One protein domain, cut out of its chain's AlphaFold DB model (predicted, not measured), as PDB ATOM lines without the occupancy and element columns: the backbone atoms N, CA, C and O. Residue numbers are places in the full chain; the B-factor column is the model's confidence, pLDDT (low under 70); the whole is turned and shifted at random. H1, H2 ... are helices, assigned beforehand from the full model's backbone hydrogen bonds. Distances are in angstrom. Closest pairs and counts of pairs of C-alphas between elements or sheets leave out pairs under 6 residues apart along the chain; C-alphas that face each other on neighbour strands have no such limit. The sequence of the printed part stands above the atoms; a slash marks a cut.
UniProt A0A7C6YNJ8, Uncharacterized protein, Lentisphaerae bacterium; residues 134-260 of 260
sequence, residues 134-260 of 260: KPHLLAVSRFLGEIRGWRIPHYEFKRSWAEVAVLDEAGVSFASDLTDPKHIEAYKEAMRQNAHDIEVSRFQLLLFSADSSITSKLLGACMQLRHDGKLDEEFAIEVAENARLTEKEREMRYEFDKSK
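Overview. This is residues 134 to 260 of the 260 residues of an uncharacterized protein of Lentisphaerae bacterium (UniProt A0A7C6YNJ8). Picture a long rod whose axis is one very long helix, H3, with short helices packed near both of its ends. Toward the last residues of H3, H1 and H4 join it in a loose up-and-down bundle of three, each running against the one before it; near its first residues the short H2 folds against it as a helical hairpin, and residues 150 to 161 stretch from H1 to H2. The 127 printed residues hold five named helices, in the order H1, H2, H3, H4, H5, and no named strand: the class is all helix. The whole is extended, with a radius of gyration of the C-alphas of 23.4 A and spans of 74 by 31 by 18 A.

Arrangement. Start with H1, residues 134 to 149, and look across to H3, residues 181 to 227. They touch, H3 with residues 207 to 218 alone; the closest C-alphas, of Ile 147 and Leu 207, are 6.0 A apart, and the helices run opposite ways at a shallow tilt of 26 degrees. H1 also touches H4, residues 233 to 242: the closest C-alphas, of Arg 142 and Asn 242, are 4.8 A apart, and the two run the same way at a shallow tilt of 32 degrees. H3 and H4 are close but not clearly touching, with the closest C-alphas, of Cys 222 and Ala 236, 7.5 A apart; they run opposite ways at a shallow tilt of 7 degrees. Next find H2, residues 162 to 169, which forms a hairpin with H3: they touch, H3 with residues 183 to 194 alone, and run opposite ways at a shallow tilt of 30 degrees, the closest C-alphas, of Glu 163 and Ala 190, being 5.1 A apart. H5, residues 247 to 251, is close to H4 but not clearly touching it, at 7.0 A between the closest C-alphas, of Ala 240 and Arg 250. H3 and H5 are only just apart, at 8.3 A. In each of the five helices every O i to N i+4 pair is within hydrogen-bond range.

Along the chain. Find C-alpha 134 at (-9.011, 13.707, 3.266); from there H1 runs 22.3 A to residue 149. H2 covers 10.4 A. H3 begins at C-alpha 181, (-39.338, 55.181, 38.082), and runs 68.8 A to C-alpha 227, (5.765, 15.039, 5.020). H4 measures 14.2 A and H5 5.9 A.

Size, cuts and confidence. The C-alphas farthest apart, of Thr 179 and Gly 229, are 73.7 A apart. The printed part has no cut. The links from H1 to H2 and from H2 to H3 are long; those from H3 to H4 and from H4 to H5 are tight. The pLDDT is under 70 at residue 154, residues 156 to 160 and residues 252 to 260, where the chain ends.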
ATOM      1  N   LYS A 134      -8.771  12.469   4.027       94.12
ATOM      2  CA  LYS A 134      -9.011  13.707   3.266       94.12
ATOM      3  C   LYS A 134     -10.480  14.166   3.311       94.12
ATOM      4  O   LYS A 134     -10.697  15.320   3.681       94.12
ATOM      5  N   PRO A 135     -11.485  13.316   3.008       95.12
ATOM      6  CA  PRO A 135     -12.893  13.680   3.189       95.12
ATOM      7  C   PRO A 135     -13.222  14.230   4.583       95.12
ATOM      8  O   PRO A 135     -13.878  15.269   4.691       95.12
ATOM      9  N   HIS A 136     -12.719  13.586   5.640       96.25
ATOM     10  CA  HIS A 136     -12.895  14.040   7.023       96.25
ATOM     11  C   HIS A 136     -12.257  15.411   7.253       96.25
ATOM     12  O   HIS A 136     -12.910  16.327   7.747       96.25
ATOM     13  N   LEU A 137     -11.007  15.604   6.828       96.31
ATOM     14  CA  LEU A 137     -10.294  16.877   6.961       96.31
ATOM     15  C   LEU A 137     -10.971  18.025   6.194       96.31
ATOM     16  O   LEU A 137     -11.000  19.148   6.695       96.31
ATOM     17  N   LEU A 138     -11.565  17.762   5.024       96.50
ATOM     18  CA  LEU A 138     -12.383  18.749   4.305       96.50
ATOM     19  C   LEU A 138     -13.671  19.087   5.056       96.50
ATOM     20  O   LEU A 138     -14.122  20.229   5.069       96.50
ATOM     21  N   ALA A 139     -14.288  18.104   5.703       96.94
ATOM     22  CA  ALA A 139     -15.464  18.351   6.521       96.94
ATOM     23  C   ALA A 139     -15.108  19.161   7.789       96.94
ATOM     24  O   ALA A 139     -15.820  20.107   8.134       96.94
ATOM     25  N   VAL A 140     -13.956  18.888   8.414       97.81
ATOM     26  CA  VAL A 140     -13.399  19.696   9.512       97.81
ATOM     27  C   VAL A 140     -13.067  21.119   9.054       97.81
ATOM     28  O   VAL A 140     -13.380  22.072   9.768       97.81
ATOM     29  N   SER A 141     -12.477  21.298   7.867       97.56
ATOM     30  CA  SER A 141     -12.155  22.628   7.340       97.56
ATOM     31  C   SER A 141     -13.416  23.452   7.073       97.56
ATOM     32  O   SER A 141     -13.465  24.621   7.446       97.56
ATOM     33  N   ARG A 142     -14.488  22.844   6.551       97.88
ATOM     34  CA  ARG A 142     -15.797  23.505   6.411       97.88
ATOM     35  C   ARG A 142     -16.372  23.951   7.755       97.88
ATOM     36  O   ARG A 142     -16.866  25.073   7.856       97.88
ATOM     37  N   PHE A 143     -16.274  23.117   8.791       97.75
ATOM     38  CA  PHE A 143     -16.711  23.495  10.138       97.75
ATOM     39  C   PHE A 143     -15.869  24.641  10.726       97.75
ATOM     40  O   PHE A 143     -16.407  25.552  11.352       97.75
ATOM     41  N   LEU A 144     -14.558  24.663  10.474       97.56
ATOM     42  CA  LEU A 144     -13.707  25.794  10.849       97.56
ATOM     43  C   LEU A 144     -14.127  27.091  10.132       97.56
ATOM     44  O   LEU A 144     -14.207  28.152  10.755       97.56
ATOM     45  N   GLY A 145     -14.463  27.003   8.843       96.94
ATOM     46  CA  GLY A 145     -15.033  28.116   8.086       96.94
ATOM     47  C   GLY A 145     -16.356  28.620   8.659       96.94
ATOM     48  O   GLY A 145     -16.581  29.831   8.701       96.94
ATOM     49  N   GLU A 146     -17.205  27.709   9.142       96.00
ATOM     50  CA  GLU A 146     -18.452  28.028   9.842       96.00
ATOM     51  C   GLU A 146     -18.174  28.810  11.135       96.00
ATOM     52  O   GLU A 146     -18.690  29.915  11.291       96.00
ATOM     53  N   ILE A 147     -17.280  28.318  12.006       95.94
ATOM     54  CA  ILE A 147     -16.855  29.022  13.233       95.94
ATOM     55  C   ILE A 147     -16.401  30.450  12.910       95.94
ATOM     56  O   ILE A 147     -16.821  31.408  13.559       95.94
ATOM     57  N   ARG A 148     -15.553  30.610  11.888       94.50
ATOM     58  CA  ARG A 148     -15.044  31.923  11.465       94.50
ATOM     59  C   ARG A 148     -16.129  32.820  10.879       94.50
ATOM     60  O   ARG A 148     -16.025  34.034  11.015       94.50
ATOM     61  N   GLY A 149     -17.145  32.247  10.239       92.44
ATOM     62  CA  GLY A 149     -18.300  32.980   9.723       92.44
ATOM     63  C   GLY A 149     -19.202  33.553  10.815       92.44
ATOM     64  O   GLY A 149     -19.791  34.607  10.606       92.44
ATOM     65  N   TRP A 150     -19.257  32.905  11.981       91.75
ATOM     66  CA  TRP A 150     -20.049  33.342  13.138       91.75
ATOM     67  C   TRP A 150     -19.330  34.335  14.061       91.75
ATOM     68  O   TRP A 150     -19.918  34.867  15.007       91.75
ATOM     69  N   ARG A 151     -18.046  34.606  13.811       86.19
ATOM     70  CA  ARG A 151     -17.313  35.632  14.553       86.19
ATOM     71  C   ARG A 151     -17.803  37.015  14.163       86.19
ATOM     72  O   ARG A 151     -17.899  37.332  12.982       86.19
ATOM     73  N   ILE A 152     -18.027  37.858  15.164       80.88
ATOM     74  CA  ILE A 152     -18.322  39.271  14.949       80.88
ATOM     75  C   ILE A 152     -16.978  39.981  14.727       80.88
ATOM     76  O   ILE A 152     -16.143  39.998  15.640       80.88
ATOM     77  N   PRO A 153     -16.724  40.554  13.535       70.94
ATOM     78  CA  PRO A 153     -15.484  41.274  13.282       70.94
ATOM     79  C   PRO A 153     -15.340  42.443  14.253       70.94
ATOM     80  O   PRO A 153     -16.290  43.195  14.459       70.94
ATOM     81  N   HIS A 154     -14.149  42.606  14.832       67.75
ATOM     82  CA  HIS A 154     -13.844  43.700  15.762       67.75
ATOM     83  C   HIS A 154     -14.806  43.789  16.956       67.75
ATOM     84  O   HIS A 154     -15.082  44.885  17.439       67.75
ATOM     85  N   TYR A 155     -15.328  42.652  17.436       72.56
ATOM     86  CA  TYR A 155     -16.119  42.645  18.662       72.56
ATOM     87  C   TYR A 155     -15.272  43.139  19.835       72.56
ATOM     88  O   TYR A 155     -14.377  42.448  20.325       72.56
ATOM     89  N   GLU A 156     -15.573  44.347  20.284       67.12
ATOM     90  CA  GLU A 156     -15.040  44.899  21.512       67.12
ATOM     91  C   GLU A 156     -16.060  44.654  22.612       67.12
ATOM     92  O   GLU A 156     -17.208  45.096  22.520       67.12
ATOM     93  N   PHE A 157     -15.630  43.960  23.669       64.88
ATOM     94  CA  PHE A 157     -16.422  43.904  24.885       64.88
ATOM     95  C   PHE A 157     -16.607  45.330  25.384       64.88
ATOM     96  O   PHE A 157     -15.678  45.950  25.917       64.88
ATOM     97  N   LYS A 158     -17.821  45.848  25.230       61.84
ATOM     98  CA  LYS A 158     -18.219  47.055  25.924       61.84
ATOM     99  C   LYS A 158     -18.252  46.669  27.392       61.84
ATOM    100  O   LYS A 158     -19.158  45.982  27.844       61.84
ATOM    101  N   ARG A 159     -17.230  47.086  28.149       57.59
ATOM    102  CA  ARG A 159     -17.289  47.145  29.616       57.59
ATOM    103  C   ARG A 159     -18.340  48.183  29.980       57.59
ATOM    104  O   ARG A 159     -18.021  49.308  30.352       57.59
ATOM    105  N   SER A 160     -19.589  47.831  29.752       60.16
ATOM    106  CA  SER A 160     -20.732  48.663  30.012       60.16
ATOM    107  C   SER A 160     -20.947  48.598  31.516       60.16
ATOM    108  O   SER A 160     -21.600  47.705  32.032       60.16
ATOM    109  N   TRP A 161     -20.337  49.534  32.237       74.19
ATOM    110  CA  TRP A 161     -20.731  49.877  33.604       74.19
ATOM    111  C   TRP A 161     -21.990  50.759  33.567       74.19
ATOM    112  O   TRP A 161     -22.118  51.703  34.343       74.19
ATOM    113  N   ALA A 162     -22.879  50.538  32.592       81.88
ATOM    114  CA  ALA A 162     -24.038  51.385  32.349       81.88
ATOM    115  C   ALA A 162     -25.014  51.348  33.527       81.88
ATOM    116  O   ALA A 162     -25.622  52.361  33.853       81.88
ATOM    117  N   GLU A 163     -25.119  50.212  34.213       86.50
ATOM    118  CA  GLU A 163     -25.878  50.085  35.450       86.50
ATOM    119  C   GLU A 163     -25.271  50.946  36.563       86.50
ATOM    120  O   GLU A 163     -26.011  51.604  37.288       86.50
ATOM    121  N   VAL A 164     -23.937  51.017  36.652       88.31
ATOM    122  CA  VAL A 164     -23.245  51.885  37.620       88.31
ATOM    123  C   VAL A 164     -23.419  53.355  37.256       88.31
ATOM    124  O   VAL A 164     -23.704  54.153  38.138       88.31
ATOM    125  N   ALA A 165     -23.358  53.709  35.972       88.94
ATOM    126  CA  ALA A 165     -23.603  55.076  35.523       88.94
ATOM    127  C   ALA A 165     -25.014  55.567  35.899       88.94
ATOM    128  O   ALA A 165     -25.172  56.715  36.302       88.94
ATOM    129  N   VAL A 166     -26.026  54.692  35.831       90.88
ATOM    130  CA  VAL A 166     -27.389  55.016  36.287       90.88
ATOM    131  C   VAL A 166     -27.444  55.217  37.806       90.88
ATOM    132  O   VAL A 166     -28.145  56.113  38.276       90.88
ATOM    133  N   LEU A 167     -26.713  54.413  38.588       92.69
ATOM    134  CA  LEU A 167     -26.622  54.591  40.044       92.69
ATOM    135  C   LEU A 167     -25.917  55.908  40.411       92.69
ATOM    136  O   LEU A 167     -26.409  56.640  41.271       92.69
ATOM    137  N   ASP A 168     -24.829  56.239  39.710       93.00
ATOM    138  CA  ASP A 168     -24.079  57.486  39.877       93.00
ATOM    139  C   ASP A 168     -24.941  58.713  39.532       93.00
ATOM    140  O   ASP A 168     -24.964  59.681  40.293       93.00
ATOM    141  N   GLU A 169     -25.699  58.666  38.428       92.44
ATOM    142  CA  GLU A 169     -26.635  59.731  38.030       92.44
ATOM    143  C   GLU A 169     -27.761  59.917  39.059       92.44
ATOM    144  O   GLU A 169     -28.140  61.044  39.384       92.44
ATOM    145  N   ALA A 170     -28.256  58.817  39.629       91.81
ATOM    146  CA  ALA A 170     -29.255  58.836  40.690       91.81
ATOM    147  C   ALA A 170     -28.681  59.200  42.077       91.81
ATOM    148  O   ALA A 170     -29.452  59.389  43.020       91.81
ATOM    149  N   GLY A 171     -27.354  59.307  42.218       94.50
ATOM    150  CA  GLY A 171     -26.675  59.641  43.471       94.50
ATOM    151  C   GLY A 171     -26.782  58.564  44.555       94.50
ATOM    152  O   GLY A 171     -26.702  58.885  45.743       94.50
ATOM    153  N   VAL A 172     -26.985  57.301  44.172       93.62
ATOM    154  CA  VAL A 172     -27.141  56.168  45.099       93.62
ATOM    155  C   VAL A 172     -26.078  55.103  44.854       93.62
ATOM    156  O   VAL A 172     -25.538  54.984  43.763       93.62
ATOM    157  N   SER A 173     -25.783  54.288  45.866       90.00
ATOM    158  CA  SER A 173     -24.816  53.184  45.733       90.00
ATOM    159  C   SER A 173     -25.469  51.822  45.493       90.00
ATOM    160  O   SER A 173     -24.786  50.886  45.083       90.00
ATOM    161  N   PHE A 174     -26.774  51.691  45.749       91.94
ATOM    162  CA  PHE A 174     -27.497  50.428  45.623       91.94
ATOM    163  C   PHE A 174     -28.773  50.600  44.803       91.94
ATOM    164  O   PHE A 174     -29.526  51.553  44.982       91.94
ATOM    165  N   ALA A 175     -29.062  49.616  43.948       89.75
ATOM    166  CA  ALA A 175     -30.273  49.608  43.127       89.75
ATOM    167  C   ALA A 175     -31.572  49.610  43.954       89.75
ATOM    168  O   ALA A 175     -32.598  50.084  43.475       89.75
ATOM    169  N   SER A 176     -31.539  49.107  45.196       93.38
ATOM    170  CA  SER A 176     -32.680  49.146  46.125       93.38
ATOM    171  C   SER A 176     -33.078  50.556  46.548       93.38
ATOM    172  O   SER A 176     -34.211  50.754  46.980       93.38
ATOM    173  N   ASP A 177     -32.158  51.512  46.430       94.50
ATOM    174  CA  ASP A 177     -32.348  52.891  46.876       94.50
ATOM    175  C   ASP A 177     -32.866  53.786  45.736       94.50
ATOM    176  O   ASP A 177     -33.151  54.964  45.941       94.50
ATOM    177  N   LEU A 178     -33.026  53.230  44.528       93.62
ATOM    178  CA  LEU A 178     -33.645  53.915  43.402       93.62
ATOM    179  C   LEU A 178     -35.145  54.102  43.657       93.62
ATOM    180  O   LEU A 178     -35.903  53.137  43.733       93.62
ATOM    181  N   THR A 179     -35.581  55.358  43.736       92.56
ATOM    182  CA  THR A 179     -36.994  55.711  43.951       92.56
ATOM    183  C   THR A 179     -37.664  56.336  42.730       92.56
ATOM    184  O   THR A 179     -38.889  56.304  42.636       92.56
ATOM    185  N   ASP A 180     -36.896  56.920  41.802       94.31
ATOM    186  CA  ASP A 180     -37.435  57.477  40.555       94.31
ATOM    187  C   ASP A 180     -37.730  56.338  39.559       94.31
ATOM    188  O   ASP A 180     -36.798  55.622  39.170       94.31
ATOM    189  N   PRO A 181     -38.987  56.173  39.096       94.56
ATOM    190  CA  PRO A 181     -39.338  55.181  38.082       94.56
ATOM    191  C   PRO A 181     -38.459  55.229  36.828       94.56
ATOM    192  O   PRO A 181     -38.175  54.182  36.251       94.56
ATOM    193  N   LYS A 182     -37.989  56.412  36.410       95.00
ATOM    194  CA  LYS A 182     -37.106  56.546  35.244       95.00
ATOM    195  C   LYS A 182     -35.753  55.883  35.476       95.00
ATOM    196  O   LYS A 182     -35.303  55.132  34.615       95.00
ATOM    197  N   HIS A 183     -35.130  56.120  36.630       93.06
ATOM    198  CA  HIS A 183     -33.847  55.498  36.962       93.06
ATOM    199  C   HIS A 183     -33.992  53.991  37.183       93.06
ATOM    200  O   HIS A 183     -33.125  53.231  36.762       93.06
ATOM    201  N   ILE A 184     -35.108  53.534  37.765       93.88
ATOM    202  CA  ILE A 184     -35.397  52.097  37.909       93.88
ATOM    203  C   ILE A 184     -35.459  51.414  36.536       93.88
ATOM    204  O   ILE A 184     -34.838  50.368  36.339       93.88
ATOM    205  N   GLU A 185     -36.194  51.982  35.578       95.38
ATOM    206  CA  GLU A 185     -36.309  51.397  34.238       95.38
ATOM    207  C   GLU A 185     -34.998  51.489  33.446       95.38
ATOM    208  O   GLU A 185     -34.603  50.504  32.821       95.38
ATOM    209  N   ALA A 186     -34.273  52.610  33.537       92.38
ATOM    210  CA  ALA A 186     -32.950  52.755  32.928       92.38
ATOM    211  C   ALA A 186     -31.949  51.726  33.479       92.38
ATOM    212  O   ALA A 186     -31.237  51.081  32.711       92.38
ATOM    213  N   TYR A 187     -31.947  51.502  34.797       93.19
ATOM    214  CA  TYR A 187     -31.098  50.500  35.439       93.19
ATOM    215  C   TYR A 187     -31.431  49.082  34.952       93.19
ATOM    216  O   TYR A 187     -30.534  48.307  34.618       93.19
ATOM    217  N   LYS A 188     -32.721  48.730  34.856       92.81
ATOM    218  CA  LYS A 188     -33.153  47.420  34.331       92.81
ATOM    219  C   LYS A 188     -32.755  47.218  32.869       92.81
ATOM    220  O   LYS A 188     -32.390  46.106  32.497       92.81
ATOM    221  N   GLU A 189     -32.861  48.252  32.039       91.31
ATOM    222  CA  GLU A 189     -32.404  48.210  30.647       91.31
ATOM    223  C   GLU A 189     -30.892  47.989  30.573       91.31
ATOM    224  O   GLU A 189     -30.451  47.062  29.895       91.31
ATOM    225  N   ALA A 190     -30.110  48.757  31.337       89.44
ATOM    226  CA  ALA A 190     -28.660  48.603  31.407       89.44
ATOM    227  C   ALA A 190     -28.251  47.188  31.858       89.44
ATOM    228  O   ALA A 190     -27.406  46.553  31.232       89.44
ATOM    229  N   MET A 191     -28.922  46.636  32.874       89.44
ATOM    230  CA  MET A 191     -28.720  45.251  33.316       89.44
ATOM    231  C   MET A 191     -29.008  44.226  32.210       89.44
ATOM    232  O   MET A 191     -28.260  43.259  32.059       89.44
ATOM    233  N   ARG A 192     -30.081  44.419  31.428       87.31
ATOM    234  CA  ARG A 192     -30.424  43.532  30.303       87.31
ATOM    235  C   ARG A 192     -29.384  43.607  29.186       87.31
ATOM    236  O   ARG A 192     -28.986  42.565  28.671       87.31
ATOM    237  N   GLN A 193     -28.912  44.806  28.857       86.00
ATOM    238  CA  GLN A 193     -27.852  45.005  27.866       86.00
ATOM    239  C   GLN A 193     -26.535  44.367  28.315       86.00
ATOM    240  O   GLN A 193     -25.930  43.623  27.549       86.00
ATOM    241  N   ASN A 194     -26.143  44.550  29.577       86.19
ATOM    242  CA  ASN A 194     -24.939  43.929  30.130       86.19
ATOM    243  C   ASN A 194     -25.006  42.403  30.119       86.19
ATOM    244  O   ASN A 194     -24.023  41.745  29.783       86.19
ATOM    245  N   ALA A 195     -26.156  41.829  30.482       85.62
ATOM    246  CA  ALA A 195     -26.352  40.385  30.419       85.62
ATOM    247  C   ALA A 195     -26.165  39.866  28.984       85.62
ATOM    248  O   ALA A 195     -25.417  38.911  28.774       85.62
ATOM    249  N   HIS A 196     -26.761  40.545  28.000       85.94
ATOM    250  CA  HIS A 196     -26.594  40.206  26.590       85.94
ATOM    251  C   HIS A 196     -25.133  40.338  26.122       85.94
ATOM    252  O   HIS A 196     -24.604  39.423  25.493       85.94
ATOM    253  N   ASP A 197     -24.439  41.420  26.483       85.06
ATOM    254  CA  ASP A 197     -23.028  41.619  26.128       85.06
ATOM    255  C   ASP A 197     -22.118  40.540  26.734       85.06
ATOM    256  O   ASP A 197     -21.183  40.068  26.080       85.06
ATOM    257  N   ILE A 198     -22.398  40.092  27.963       86.12
ATOM    258  CA  ILE A 198     -21.690  38.965  28.587       86.12
ATOM    259  C   ILE A 198     -21.920  37.674  27.795       86.12
ATOM    260  O   ILE A 198     -20.970  36.915  27.582       86.12
ATOM    261  N   GLU A 199     -23.150  37.406  27.358       88.12
ATOM    262  CA  GLU A 199     -23.467  36.229  26.544       88.12
ATOM    263  C   GLU A 199     -22.739  36.261  25.200       88.12
ATOM    264  O   GLU A 199     -22.065  35.290  24.848       88.12
ATOM    265  N   VAL A 200     -22.787  37.391  24.487       89.19
ATOM    266  CA  VAL A 200     -22.077  37.561  23.211       89.19
ATOM    267  C   VAL A 200     -20.569  37.417  23.416       89.19
ATOM    268  O   VAL A 200     -19.912  36.716  22.650       89.19
ATOM    269  N   SER A 201     -20.013  37.990  24.485       88.62
ATOM    270  CA  SER A 201     -18.586  37.861  24.813       88.62
ATOM    271  C   SER A 201     -18.169  36.418  25.071       88.62
ATOM    272  O   SER A 201     -17.138  35.968  24.566       88.62
ATOM    273  N   ARG A 202     -18.964  35.667  25.843       89.50
ATOM    274  CA  ARG A 202     -18.721  34.239  26.094       89.50
ATOM    275  C   ARG A 202     -18.778  33.441  24.800       89.50
ATOM    276  O   ARG A 202     -17.920  32.590  24.580       89.50
ATOM    277  N   PHE A 203     -19.743  33.747  23.941       93.06
ATOM    278  CA  PHE A 203     -19.867  33.113  22.638       93.06
ATOM    279  C   PHE A 203     -18.663  33.413  21.734       93.06
ATOM    280  O   PHE A 203     -18.063  32.491  21.188       93.06
ATOM    281  N   GLN A 204     -18.220  34.671  21.640       92.75
ATOM    282  CA  GLN A 204     -17.024  35.027  20.866       92.75
ATOM    283  C   GLN A 204     -15.757  34.356  21.420       92.75
ATOM    284  O   GLN A 204     -14.937  33.868  20.644       92.75
ATOM    285  N   LEU A 205     -15.609  34.254  22.748       91.38
ATOM    286  CA  LEU A 205     -14.495  33.532  23.373       91.38
ATOM    287  C   LEU A 205     -14.526  32.031  23.049       91.38
ATOM    288  O   LEU A 205     -13.482  31.435  22.780       91.38
ATOM    289  N   LEU A 206     -15.714  31.426  23.045       94.94
ATOM    290  CA  LEU A 206     -15.911  30.039  22.638       94.94
ATOM    291  C   LEU A 206     -15.468  29.825  21.183       94.94
ATOM    292  O   LEU A 206     -14.649  28.942  20.925       94.94
ATOM    293  N   LEU A 207     -15.943  30.659  20.250       95.38
ATOM    294  CA  LEU A 207     -15.527  30.610  18.843       95.38
ATOM    295  C   LEU A 207     -14.020  30.861  18.687       95.38
ATOM    296  O   LEU A 207     -13.376  30.289  17.808       95.38
ATOM    297  N   PHE A 208     -13.433  31.716  19.532       93.56
ATOM    298  CA  PHE A 208     -11.991  31.946  19.553       93.56
ATOM    299  C   PHE A 208     -11.206  30.683  19.919       93.56
ATOM    300  O   PHE A 208     -10.318  30.254  19.180       93.56
ATOM    301  N   SER A 209     -11.587  30.060  21.032       94.31
ATOM    302  CA  SER A 209     -10.970  28.836  21.543       94.31
ATOM    303  C   SER A 209     -11.120  27.656  20.575       94.31
ATOM    304  O   SER A 209     -10.145  26.955  20.284       94.31
ATOM    305  N   ALA A 210     -12.326  27.457  20.035       95.94
ATOM    306  CA  ALA A 210     -12.629  26.374  19.105       95.94
ATOM    307  C   ALA A 210     -11.801  26.472  17.818       95.94
ATOM    308  O   ALA A 210     -11.118  25.517  17.454       95.94
ATOM    309  N   ASP A 211     -11.805  27.637  17.175       95.69
ATOM    310  CA  ASP A 211     -11.007  27.922  15.981       95.69
ATOM    311  C   ASP A 211      -9.519  27.678  16.211       95.69
ATOM    312  O   ASP A 211      -8.919  26.925  15.458       95.69
ATOM    313  N   SER A 212      -8.927  28.238  17.271       93.62
ATOM    314  CA  SER A 212      -7.496  28.053  17.538       93.62
ATOM    315  C   SER A 212      -7.139  26.568  17.665       93.62
ATOM    316  O   SER A 212      -6.191  26.086  17.037       93.62
ATOM    317  N   SER A 213      -7.948  25.814  18.416       94.19
ATOM    318  CA  SER A 213      -7.737  24.381  18.601       94.19
ATOM    319  C   SER A 213      -7.929  23.577  17.313       94.19
ATOM    320  O   SER A 213      -7.170  22.634  17.079       94.19
ATOM    321  N   ILE A 214      -8.943  23.894  16.506       95.88
ATOM    322  CA  ILE A 214      -9.265  23.153  15.281       95.88
ATOM    323  C   ILE A 214      -8.271  23.499  14.172       95.88
ATOM    324  O   ILE A 214      -7.760  22.585  13.532       95.88
ATOM    325  N   THR A 215      -7.908  24.775  14.008       95.62
ATOM    326  CA  THR A 215      -6.849  25.220  13.093       95.62
ATOM    327  C   THR A 215      -5.550  24.480  13.371       95.62
ATOM    328  O   THR A 215      -4.967  23.908  12.455       95.62
ATOM    329  N   SER A 216      -5.111  24.428  14.634       92.38
ATOM    330  CA  SER A 216      -3.866  23.738  14.988       92.38
ATOM    331  C   SER A 216      -3.894  22.255  14.604       92.38
ATOM    332  O   SER A 216      -2.894  21.744  14.104       92.38
ATOM    333  N   LYS A 217      -5.023  21.566  14.813       92.38
ATOM    334  CA  LYS A 217      -5.172  20.150  14.449       92.38
ATOM    335  C   LYS A 217      -5.213  19.939  12.940       92.38
ATOM    336  O   LYS A 217      -4.512  19.066  12.437       92.38
ATOM    337  N   LEU A 218      -6.000  20.746  12.233       94.81
ATOM    338  CA  LEU A 218      -6.148  20.675  10.782       94.81
ATOM    339  C   LEU A 218      -4.806  20.920  10.085       94.81
ATOM    340  O   LEU A 218      -4.384  20.111   9.264       94.81
ATOM    341  N   LEU A 219      -4.095  21.983  10.472       92.75
ATOM    342  CA  LEU A 219      -2.766  22.275   9.937       92.75
ATOM    343  C   LEU A 219      -1.760  21.179  10.299       92.75
ATOM    344  O   LEU A 219      -0.995  20.763   9.434       92.75
ATOM    345  N   GLY A 220      -1.798  20.656  11.530       91.81
ATOM    346  CA  GLY A 220      -0.981  19.513  11.947       91.81
ATOM    347  C   GLY A 220      -1.162  18.288  11.049       91.81
ATOM    348  O   GLY A 220      -0.181  17.735  10.551       91.81
ATOM    349  N   ALA A 221      -2.411  17.904  10.773       92.44
ATOM    350  CA  ALA A 221      -2.728  16.790   9.883       92.44
ATOM    351  C   ALA A 221      -2.267  17.049   8.440       92.44
ATOM    352  O   ALA A 221      -1.660  16.175   7.819       92.44
ATOM    353  N   CYS A 222      -2.484  18.258   7.911       91.56
ATOM    354  CA  CYS A 222      -2.011  18.635   6.578       91.56
ATOM    355  C   CYS A 222      -0.477  18.619   6.468       91.56
ATOM    356  O   CYS A 222       0.057  18.190   5.445       91.56
ATOM    357  N   MET A 223       0.244  19.061   7.504       89.88
ATOM    358  CA  MET A 223       1.709  18.990   7.540       89.88
ATOM    359  C   MET A 223       2.202  17.544   7.540       89.88
ATOM    360  O   MET A 223       3.129  17.227   6.797       89.88
ATOM    361  N   GLN A 224       1.568  16.658   8.312       90.56
ATOM    362  CA  GLN A 224       1.924  15.241   8.313       90.56
ATOM    363  C   GLN A 224       1.676  14.602   6.939       90.56
ATOM    364  O   GLN A 224       2.566  13.963   6.386       90.56
ATOM    365  N   LEU A 225       0.514  14.859   6.328       91.12
ATOM    366  CA  LEU A 225       0.217  14.406   4.966       91.12
ATOM    367  C   LEU A 225       1.251  14.909   3.949       91.12
ATOM    368  O   LEU A 225       1.597  14.180   3.020       91.12
ATOM    369  N   ARG A 226       1.752  16.141   4.106       89.06
ATOM    370  CA  ARG A 226       2.807  16.699   3.248       89.06
ATOM    371  C   ARG A 226       4.123  15.961   3.435       89.06
ATOM    372  O   ARG A 226       4.724  15.571   2.441       89.06
ATOM    373  N   HIS A 227       4.547  15.776   4.684       88.06
ATOM    374  CA  HIS A 227       5.765  15.039   5.020       88.06
ATOM    375  C   HIS A 227       5.743  13.624   4.427       88.06
ATOM    376  O   HIS A 227       6.746  13.154   3.899       88.06
ATOM    377  N   ASP A 228       4.575  12.984   4.428       89.38
ATOM    378  CA  ASP A 228       4.390  11.637   3.890       89.38
ATOM    379  C   ASP A 228       4.199  11.606   2.359       89.38
ATOM    380  O   ASP A 228       3.941  10.543   1.793       89.38
ATOM    381  N   GLY A 229       4.284  12.755   1.676       88.25
ATOM    382  CA  GLY A 229       4.098  12.870   0.225       88.25
ATOM    383  C   GLY A 229       2.662  12.614  -0.252       88.25
ATOM    384  O   GLY A 229       2.442  12.319  -1.423       88.25
ATOM    385  N   LYS A 230       1.679  12.695   0.651       89.75
ATOM    386  CA  LYS A 230       0.255  12.393   0.409       89.75
ATOM    387  C   LYS A 230      -0.624  13.638   0.276       89.75
ATOM    388  O   LYS A 230      -1.805  13.513  -0.065       89.75
ATOM    389  N   LEU A 231      -0.083  14.822   0.561       89.62
ATOM    390  CA  LEU A 231      -0.779  16.096   0.392       89.62
ATOM    391  C   LEU A 231      -0.654  16.574  -1.055       89.62
ATOM    392  O   LEU A 231       0.422  16.990  -1.479       89.62
ATOM    393  N   ASP A 232      -1.756  16.542  -1.794       89.81
ATOM    394  CA  ASP A 232      -1.846  17.195  -3.096       89.81
ATOM    395  C   ASP A 232      -2.191  18.687  -2.942       89.81
ATOM    396  O   ASP A 232      -2.708  19.136  -1.913       89.81
ATOM    397  N   GLU A 233      -1.836  19.475  -3.956       89.44
ATOM    398  CA  GLU A 233      -1.992  20.931  -3.938       89.44
ATOM    399  C   GLU A 233      -3.463  21.363  -3.993       89.44
ATOM    400  O   GLU A 233      -3.845  22.293  -3.283       89.44
ATOM    401  N   GLU A 234      -4.289  20.658  -4.770       93.44
ATOM    402  CA  GLU A 234      -5.724  20.927  -4.908       93.44
ATOM    403  C   GLU A 234      -6.442  20.776  -3.562       93.44
ATOM    404  O   GLU A 234      -7.107  21.703  -3.101       93.44
ATOM    405  N   PHE A 235      -6.201  19.671  -2.859       94.12
ATOM    406  CA  PHE A 235      -6.699  19.443  -1.508       94.12
ATOM    407  C   PHE A 235      -6.227  20.522  -0.528       94.12
ATOM    408  O   PHE A 235      -7.004  20.991   0.303       94.12
ATOM    409  N   ALA A 236      -4.962  20.951  -0.602       92.38
ATOM    410  CA  ALA A 236      -4.450  22.002   0.276       92.38
ATOM    411  C   ALA A 236      -5.136  23.359   0.031       92.38
ATOM    412  O   ALA A 236      -5.379  24.100   0.989       92.38
ATOM    413  N   ILE A 237      -5.448  23.681  -1.228       93.44
ATOM    414  CA  ILE A 237      -6.226  24.868  -1.603       93.44
ATOM    415  C   ILE A 237      -7.650  24.743  -1.059       93.44
ATOM    416  O   ILE A 237      -8.106  25.643  -0.356       93.44
ATOM    417  N   GLU A 238      -8.312  23.608  -1.285       96.19
ATOM    418  CA  GLU A 238      -9.692  23.388  -0.843       96.19
ATOM    419  C   GLU A 238      -9.819  23.461   0.688       96.19
ATOM    420  O   GLU A 238     -10.731  24.097   1.221       96.19
ATOM    421  N   VAL A 239      -8.867  22.877   1.425       96.25
ATOM    422  CA  VAL A 239      -8.782  23.023   2.884       96.25
ATOM    423  C   VAL A 239      -8.658  24.495   3.273       96.25
ATOM    424  O   VAL A 239      -9.379  24.943   4.165       96.25
ATOM    425  N   ALA A 240      -7.774  25.253   2.619       95.19
ATOM    426  CA  ALA A 240      -7.537  26.654   2.949       95.19
ATOM    427  C   ALA A 240      -8.744  27.558   2.666       95.19
ATOM    428  O   ALA A 240      -9.017  28.476   3.444       95.19
ATOM    429  N   GLU A 241      -9.465  27.302   1.576       95.81
ATOM    430  CA  GLU A 241     -10.674  28.031   1.204       95.81
ATOM    431  C   GLU A 241     -11.833  27.708   2.148       95.81
ATOM    432  O   GLU A 241     -12.414  28.624   2.738       95.81
ATOM    433  N   ASN A 242     -12.105  26.419   2.377       96.94
ATOM    434  CA  ASN A 242     -13.169  25.971   3.276       96.94
ATOM    435  C   ASN A 242     -12.955  26.479   4.706       96.94
ATOM    436  O   ASN A 242     -13.880  27.022   5.307       96.94
ATOM    437  N   ALA A 243     -11.730  26.370   5.231       96.56
ATOM    438  CA  ALA A 243     -11.380  26.866   6.562       96.56
ATOM    439  C   ALA A 243     -11.202  28.385   6.635       96.56
ATOM    440  O   ALA A 243     -10.969  28.906   7.723       96.56
ATOM    441  N   ARG A 244     -11.282  29.108   5.510       95.81
ATOM    442  CA  ARG A 244     -11.010  30.553   5.441       95.81
ATOM    443  C   ARG A 244      -9.668  30.904   6.095       95.81
ATOM    444  O   ARG A 244      -9.595  31.812   6.926       95.81
ATOM    445  N   LEU A 245      -8.618  30.140   5.783       93.38
ATOM    446  CA  LEU A 245      -7.281  30.352   6.346       93.38
ATOM    447  C   LEU A 245      -6.731  31.714   5.929       93.38
ATOM    448  O   LEU A 245      -6.816  32.086   4.755       93.38
ATOM    449  N   THR A 246      -6.141  32.430   6.882       90.00
ATOM    450  CA  THR A 246      -5.391  33.666   6.630       90.00
ATOM    451  C   THR A 246      -4.122  33.374   5.841       90.00
ATOM    452  O   THR A 246      -3.623  32.248   5.861       90.00
ATOM    453  N   GLU A 247      -3.553  34.393   5.197       86.94
ATOM    454  CA  GLU A 247      -2.303  34.217   4.453       86.94
ATOM    455  C   GLU A 247      -1.188  33.680   5.352       86.94
ATOM    456  O   GLU A 247      -0.559  32.690   5.011       86.94
ATOM    457  N   LYS A 248      -1.053  34.196   6.579       85.94
ATOM    458  CA  LYS A 248      -0.080  33.686   7.555       85.94
ATOM    459  C   LYS A 248      -0.287  32.205   7.906       85.94
ATOM    460  O   LYS A 248       0.678  31.466   8.069       85.94
ATOM    461  N   GLU A 249      -1.531  31.754   8.058       88.38
ATOM    462  CA  GLU A 249      -1.836  30.340   8.333       88.38
ATOM    463  C   GLU A 249      -1.539  29.454   7.125       88.38
ATOM    464  O   GLU A 249      -1.057  28.333   7.288       88.38
ATOM    465  N   ARG A 250      -1.769  29.971   5.913       83.50
ATOM    466  CA  ARG A 250      -1.333  29.320   4.678       83.50
ATOM    467  C   ARG A 250       0.191  29.288   4.609       83.50
ATOM    468  O   ARG A 250       0.725  28.273   4.198       83.50
ATOM    469  N   GLU A 251       0.880  30.345   5.036       75.38
ATOM    470  CA  GLU A 251       2.337  30.554   4.986       75.38
ATOM    471  C   GLU A 251       3.142  29.895   6.113       75.38
ATOM    472  O   GLU A 251       4.351  29.708   5.943       75.38
ATOM    473  N   MET A 252       2.515  29.430   7.207       59.62
ATOM    474  CA  MET A 252       3.168  28.518   8.173       59.62
ATOM    475  C   MET A 252       3.733  27.235   7.497       59.62
ATOM    476  O   MET A 252       4.425  26.448   8.131       59.62
ATOM    477  N   ARG A 253       3.525  27.112   6.174       52.22
ATOM    478  CA  ARG A 253       4.312  26.467   5.104       52.22
ATOM    479  C   ARG A 253       5.853  26.446   5.176       52.22
ATOM    480  O   ARG A 253       6.381  25.541   4.545       52.22
ATOM    481  N   TYR A 254       6.592  27.382   5.791       41.88
ATOM    482  CA  TYR A 254       8.023  27.553   5.414       41.88
ATOM    483  C   TYR A 254       9.113  27.412   6.490       41.88
ATOM    484  O   TYR A 254      10.276  27.230   6.125       41.88
ATOM    485  N   GLU A 255       8.813  27.489   7.787       43.41
ATOM    486  CA  GLU A 255       9.885  27.559   8.804       43.41
ATOM    487  C   GLU A 255      10.280  26.204   9.413       43.41
ATOM    488  O   GLU A 255      11.405  26.048   9.894       43.41
ATOM    489  N   PHE A 256       9.425  25.182   9.311       42.59
ATOM    490  CA  PHE A 256       9.771  23.831   9.774       42.59
ATOM    491  C   PHE A 256      10.715  23.076   8.823       42.59
ATOM    492  O   PHE A 256      11.459  22.214   9.283       42.59
ATOM    493  N   ASP A 257      10.755  23.437   7.535       41.31
ATOM    494  CA  ASP A 257      11.666  22.836   6.541       41.31
ATOM    495  C   ASP A 257      13.058  23.491   6.510       41.31
ATOM    496  O   ASP A 257      13.997  22.923   5.966       41.31
ATOM    497  N   LYS A 258      13.223  24.683   7.100       39.00
ATOM    498  CA  LYS A 258      14.528  25.372   7.187       39.00
ATOM    499  C   LYS A 258      15.309  25.064   8.466       39.00
ATOM    500  O   LYS A 258      16.422  25.558   8.624       39.00
ATOM    501  N   SER A 259      14.717  24.313   9.393       42.19
ATOM    502  CA  SER A 259      15.311  23.969  10.694       42.19
ATOM    503  C   SER A 259      15.750  22.501  10.810       42.19
ATOM    504  O   SER A 259      16.156  22.073  11.891       42.19
ATOM    505  N   LYS A 260      15.726  21.753   9.701       39.50
ATOM    506  CA  LYS A 260      16.405  20.462   9.524       39.50
ATOM    507  C   LYS A 260      17.486  20.589   8.455       39.50
ATOM    508  O   LYS A 260      18.455  19.807   8.544       39.50
TER     509      LYS A 260